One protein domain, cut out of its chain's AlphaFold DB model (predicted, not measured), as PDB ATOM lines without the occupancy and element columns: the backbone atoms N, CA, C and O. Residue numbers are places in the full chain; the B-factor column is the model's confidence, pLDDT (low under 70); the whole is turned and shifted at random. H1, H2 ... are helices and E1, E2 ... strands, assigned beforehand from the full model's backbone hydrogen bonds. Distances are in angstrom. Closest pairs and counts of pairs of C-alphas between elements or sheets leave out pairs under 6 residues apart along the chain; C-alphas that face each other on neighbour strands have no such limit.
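Overview. This is residues 82 to 125 of the 125 residues of the protein "HTH_Tnp_4 domain-containing protein" of Streptomyces albaduncus (UniProt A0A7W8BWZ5). With little regular structure, the model is a thin rod: a small hairpin of strands E1 and E2 lies between a long loop, residues 109 to 121, at one end and helix H1 at the other. The printed part has 44 residues, with H1, E1 and E2 in that order and the sheet E1 - E2 antiparallel. The class is mixed, with 17 residues in named elements. The whole is extended, with a radius of gyration of the C-alphas of 14.5 A and spans of 44 by 16 by 12 A.

Along the chain. E1 is residues 106 to 108 and E2 residues 122 to 124, where C-alpha 124 is at (-41.293, 17.244, -24.719). H1, residues 86 to 96, is 15.3 A long from C-alpha 86 at (-32.027, 23.191, -21.411).

Arrangement. E1 and E2 form an antiparallel hairpin at 142 degrees. N 107 and O 123 are within hydrogen-bond range at 2.7 A. H1 and E2 are apart. In H1 every O i to N i+4 pair is within hydrogen-bond range.

Size, cuts and confidence. The C-alphas farthest apart, of Gly 97 and Gly 115, are 44.9 A apart. The printed part has no cut. The link E1 to E2 is long, 13 residues. Mean pLDDT of the printed part is 73.9; residues 103 to 108 and 110 to 120 are among those under 70.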
ATOM      1  N   ARG A  82     -31.864  14.299 -13.086       77.75
ATOM      2  CA  ARG A  82     -32.998  15.114 -13.518       77.75
ATOM      3  C   ARG A  82     -32.527  16.543 -13.751       77.75
ATOM      4  O   ARG A  82     -32.264  17.272 -12.801       77.75
ATOM      5  N   LEU A  83     -32.433  16.929 -15.017       84.00
ATOM      6  CA  LEU A  83     -32.086  18.282 -15.435       84.00
ATOM      7  C   LEU A  83     -33.376  19.016 -15.809       84.00
ATOM      8  O   LEU A  83     -34.198  18.504 -16.565       84.00
ATOM      9  N   HIS A  84     -33.593  20.184 -15.207       81.69
ATOM     10  CA  HIS A  84     -34.862  20.915 -15.306       81.69
ATOM     11  C   HIS A  84     -34.852  22.024 -16.363       81.69
ATOM     12  O   HIS A  84     -35.903  22.586 -16.662       81.69
ATOM     13  N   THR A  85     -33.683  22.346 -16.916       85.38
ATOM     14  CA  THR A  85     -33.509  23.411 -17.904       85.38
ATOM     15  C   THR A  85     -32.634  22.926 -19.049       85.38
ATOM     16  O   THR A  85     -31.738  22.106 -18.851       85.38
ATOM     17  N   LEU A  86     -32.872  23.464 -20.248       83.69
ATOM     18  CA  LEU A  86     -32.027  23.191 -21.411       83.69
ATOM     19  C   LEU A  86     -30.572  23.603 -21.145       83.69
ATOM     20  O   LEU A  86     -29.662  22.872 -21.508       83.69
ATOM     21  N   ALA A  87     -30.360  24.725 -20.447       88.81
ATOM     22  CA  ALA A  87     -29.030  25.176 -20.039       88.81
ATOM     23  C   ALA A  87     -28.301  24.117 -19.198       88.81
ATOM     24  O   ALA A  87     -27.184  23.746 -19.528       88.81
ATOM     25  N   ALA A  88     -28.971  23.529 -18.198       89.12
ATOM     26  CA  ALA A  88     -28.377  22.475 -17.381       89.12
ATOM     27  C   ALA A  88     -28.048  21.208 -18.193       89.12
ATOM     28  O   ALA A  88     -27.087  20.513 -17.875       89.12
ATOM     29  N   VAL A  89     -28.821  20.907 -19.246       86.94
ATOM     30  CA  VAL A  89     -28.508  19.820 -20.191       86.94
ATOM     31  C   VAL A  89     -27.251  20.145 -20.992       86.94
ATOM     32  O   VAL A  89     -26.360  19.305 -21.072       86.94
ATOM     33  N   VAL A  90     -27.149  21.356 -21.541       89.69
ATOM     34  CA  VAL A  90     -25.969  21.796 -22.301       89.69
ATOM     35  C   VAL A  90     -24.716  21.795 -21.422       89.69
ATOM     36  O   VAL A  90     -23.703  21.233 -21.831       89.69
ATOM     37  N   ASP A  91     -24.793  22.331 -20.202       92.12
ATOM     38  CA  ASP A  91     -23.673  22.363 -19.254       92.12
ATOM     39  C   ASP A  91     -23.216  20.951 -18.872       92.12
ATOM     40  O   ASP A  91     -22.022  20.650 -18.861       92.12
ATOM     41  N   TYR A  92     -24.169  20.051 -18.604       88.56
ATOM     42  CA  TYR A  92     -23.874  18.657 -18.281       88.56
ATOM     43  C   TYR A  92     -23.198  17.922 -19.447       88.56
ATOM     44  O   TYR A  92     -22.222  17.197 -19.245       88.56
ATOM     45  N   LEU A  93     -23.690  18.114 -20.672       90.38
ATOM     46  CA  LEU A  93     -23.109  17.521 -21.879       90.38
ATOM     47  C   LEU A  93     -21.707  18.077 -22.162       90.38
ATOM     48  O   LEU A  93     -20.794  17.312 -22.466       90.38
ATOM     49  N   GLY A  94     -21.513  19.385 -21.966       91.62
ATOM     50  CA  GLY A  94     -20.208  20.035 -22.069       91.62
ATOM     51  C   GLY A  94     -19.198  19.492 -21.057       91.62
ATOM     52  O   GLY A  94     -18.084  19.139 -21.433       91.62
ATOM     53  N   ALA A  95     -19.596  19.348 -19.789       91.50
ATOM     54  CA  ALA A  95     -18.734  18.815 -18.732       91.50
ATOM     55  C   ALA A  95     -18.419  17.317 -18.895       91.50
ATOM     56  O   ALA A  95     -17.346  16.864 -18.501       91.50
ATOM     57  N   SER A  96     -19.345  16.541 -19.463       86.62
ATOM     58  CA  SER A  96     -19.173  15.099 -19.695       86.62
ATOM     59  C   SER A  96     -18.494  14.762 -21.028       86.62
ATOM     60  O   SER A  96     -18.122  13.606 -21.239       86.62
ATOM     61  N   GLY A  97     -18.323  15.740 -21.925       88.12
ATOM     62  CA  GLY A  97     -17.775  15.526 -23.267       88.12
ATOM     63  C   GLY A  97     -18.692  14.694 -24.172       88.12
ATOM     64  O   GLY A  97     -18.222  14.067 -25.120       88.12
ATOM     65  N   GLN A  98     -19.989  14.643 -23.864       84.31
ATOM     66  CA  GLN A  98     -20.975  13.837 -24.582       84.31
ATOM     67  C   GLN A  98     -21.798  14.704 -25.536       84.31
ATOM     68  O   GLN A  98     -22.214  15.807 -25.200       84.31
ATOM     69  N   SER A  99     -22.091  14.181 -26.725       80.81
ATOM     70  CA  SER A  99     -23.071  14.762 -27.646       80.81
ATOM     71  C   SER A  99     -24.415  14.055 -27.496       80.81
ATOM     72  O   SER A  99     -24.451  12.823 -27.460       80.81
ATOM     73  N   ALA A 100     -25.517  14.805 -27.473       76.94
ATOM     74  CA  ALA A 100     -26.863  14.241 -27.402       76.94
ATOM     75  C   ALA A 100     -27.757  14.771 -28.526       76.94
ATOM     76  O   ALA A 100     -27.659  15.929 -28.927       76.94
ATOM     77  N   ILE A 101     -28.659  13.909 -28.995       77.19
ATOM     78  CA  ILE A 101     -29.790  14.283 -29.845       77.19
ATOM     79  C   ILE A 101     -31.011  14.328 -28.931       77.19
ATOM     80  O   ILE A 101     -31.299  13.352 -28.240       77.19
ATOM     81  N   ILE A 102     -31.699  15.468 -28.903       72.62
ATOM     82  CA  ILE A 102     -32.936  15.634 -28.142       72.62
ATOM     83  C   ILE A 102     -34.093  15.279 -29.071       72.62
ATOM     84  O   ILE A 102     -34.251  15.884 -30.132       72.62
ATOM     85  N   ASP A 103     -34.886  14.291 -28.674       68.31
ATOM     86  CA  ASP A 103     -36.110  13.946 -29.377       68.31
ATOM     87  C   ASP A 103     -37.199  14.944 -28.973       68.31
ATOM     88  O   ASP A 103     -37.624  14.990 -27.824       68.31
ATOM     89  N   ALA A 104     -37.662  15.774 -29.904       68.75
ATOM     90  CA  ALA A 104     -38.716  16.754 -29.634       68.75
ATOM     91  C   ALA A 104     -40.116  16.108 -29.570       68.75
ATOM     92  O   ALA A 104     -41.118  16.772 -29.841       68.75
ATOM     93  N   THR A 105     -40.218  14.810 -29.257       67.38
ATOM     94  CA  THR A 105     -41.510  14.124 -29.225       67.38
ATOM     95  C   THR A 105     -42.376  14.638 -28.090       67.38
ATOM     96  O   THR A 105     -41.986  14.685 -26.929       67.38
ATOM     97  N   GLU A 106     -43.605  15.015 -28.417       67.19
ATOM     98  CA  GLU A 106     -44.550  15.524 -27.436       67.19
ATOM     99  C   GLU A 106     -45.325  14.380 -26.765       67.19
ATOM    100  O   GLU A 106     -46.061  13.616 -27.394       67.19
ATOM    101  N   ILE A 107     -45.195  14.274 -25.444       69.12
ATOM    102  CA  ILE A 107     -45.902  13.320 -24.592       69.12
ATOM    103  C   ILE A 107     -47.022  14.052 -23.849       69.12
ATOM    104  O   ILE A 107     -46.781  15.002 -23.108       69.12
ATOM    105  N   ARG A 108     -48.265  13.570 -23.967       68.31
ATOM    106  CA  ARG A 108     -49.392  14.090 -23.167       68.31
ATOM    107  C   ARG A 108     -49.157  13.895 -21.667       68.31
ATOM    108  O   ARG A 108     -48.852  12.788 -21.214       68.31
ATOM    109  N   VAL A 109     -49.391  14.945 -20.880       70.75
ATOM    110  CA  VAL A 109     -49.346  14.903 -19.411       70.75
ATOM    111  C   VAL A 109     -50.426  13.949 -18.888       70.75
ATOM    112  O   VAL A 109     -51.605  14.044 -19.229       70.75
ATOM    113  N   ARG A 110     -50.037  12.992 -18.035       58.44
ATOM    114  CA  ARG A 110     -50.955  11.971 -17.506       58.44
ATOM    115  C   ARG A 110     -51.645  12.454 -16.223       58.44
ATOM    116  O   ARG A 110     -50.970  12.839 -15.278       58.44
ATOM    117  N   ARG A 111     -52.980  12.312 -16.175       61.12
ATOM    118  CA  ARG A 111     -53.901  12.749 -15.096       61.12
ATOM    119  C   ARG A 111     -53.858  14.255 -14.772       61.12
ATOM    120  O   ARG A 111     -53.492  14.640 -13.665       61.12
ATOM    121  N   PRO A 112     -54.331  15.098 -15.692       59.00
ATOM    122  CA  PRO A 112     -54.824  16.420 -15.328       59.00
ATOM    123  C   PRO A 112     -55.946  16.258 -14.290       59.00
ATOM    124  O   PRO A 112     -56.811  15.389 -14.453       59.00
ATOM    125  N   VAL A 113     -55.934  17.052 -13.217       58.62
ATOM    126  CA  VAL A 113     -57.079  17.123 -12.298       58.62
ATOM    127  C   VAL A 113     -58.302  17.555 -13.113       58.62
ATOM    128  O   VAL A 113     -58.208  18.386 -14.020       58.62
ATOM    129  N   HIS A 114     -59.446  16.913 -12.871       55.06
ATOM    130  CA  HIS A 114     -60.650  17.170 -13.655       55.06
ATOM    131  C   HIS A 114     -61.063  18.641 -13.477       55.06
ATOM    132  O   HIS A 114     -61.297  19.067 -12.352       55.06
ATOM    133  N   GLY A 115     -61.140  19.404 -14.573       65.69
ATOM    134  CA  GLY A 115     -61.477  20.836 -14.544       65.69
ATOM    135  C   GLY A 115     -60.286  21.804 -14.487       65.69
ATOM    136  O   GLY A 115     -60.505  22.997 -14.334       65.69
ATOM    137  N   THR A 116     -59.043  21.328 -14.611       63.09
ATOM    138  CA  THR A 116     -57.862  22.200 -14.753       63.09
ATOM    139  C   THR A 116     -57.518  22.424 -16.231       63.09
ATOM    140  O   THR A 116     -57.509  21.456 -16.999       63.09
ATOM    141  N   ASP A 117     -57.172  23.663 -16.609       58.38
ATOM    142  CA  ASP A 117     -56.728  24.101 -17.953       58.38
ATOM    143  C   ASP A 117     -55.353  23.527 -18.355       58.38
ATOM    144  O   ASP A 117     -54.370  24.220 -18.600       58.38
ATOM    145  N   GLY A 118     -55.252  22.202 -18.383       59.91
ATOM    146  CA  GLY A 118     -54.046  21.469 -18.761       59.91
ATOM    147  C   GLY A 118     -54.348  20.057 -19.235       59.91
ATOM    148  O   GLY A 118     -53.460  19.203 -19.221       59.91
ATOM    149  N   ARG A 119     -55.607  19.786 -19.618       56.59
ATOM    150  CA  ARG A 119     -56.046  18.439 -19.989       56.59
ATOM    151  C   ARG A 119     -55.345  17.905 -21.235       56.59
ATOM    152  O   ARG A 119     -55.029  16.718 -21.293       56.59
ATOM    153  N   ASP A 120     -55.037  18.820 -22.142       61.53
ATOM    154  CA  ASP A 120     -54.313  18.581 -23.384       61.53
ATOM    155  C   ASP A 120     -52.884  19.125 -23.320       61.53
ATOM    156  O   ASP A 120     -52.291  19.433 -24.344       61.53
ATOM    157  N   ARG A 121     -52.307  19.280 -22.120       70.06
ATOM    158  CA  ARG A 121     -50.923  19.739 -21.994       70.06
ATOM    159  C   ARG A 121     -49.977  18.627 -22.431       70.06
ATOM    160  O   ARG A 121     -50.072  17.494 -21.951       70.06
ATOM    161  N   TYR A 122     -49.047  18.969 -23.307       67.69
ATOM    162  CA  TYR A 122     -47.958  18.100 -23.729       67.69
ATOM    163  C   TYR A 122     -46.650  18.565 -23.089       67.69
ATOM    164  O   TYR A 122     -46.497  19.733 -22.728       67.69
ATOM    165  N   ILE A 123     -45.732  17.627 -22.902       70.19
ATOM    166  CA  ILE A 123     -44.343  17.876 -22.522       70.19
ATOM    167  C   ILE A 123     -43.445  17.242 -23.573       70.19
ATOM    168  O   ILE A 123     -43.776  16.175 -24.085       70.19
ATOM    169  N   SER A 124     -42.320  17.869 -23.885       63.12
ATOM    170  CA  SER A 124     -41.293  17.244 -24.719       63.12
ATOM    171  C   SER A 124     -40.662  16.058 -23.972       63.12
ATOM    172  O   SER A 124     -40.507  16.112 -22.746       63.12
ATOM    173  N   GLY A 125     -40.418  14.973 -24.706       57.19
ATOM    174  CA  GLY A 125     -39.880  13.695 -24.246       57.19
ATOM    175  C   GLY A 125     -38.376  13.678 -24.048       57.19
ATOM    176  O   GLY A 125     -37.690  14.613 -24.509       57.19
TER     177      GLY A 125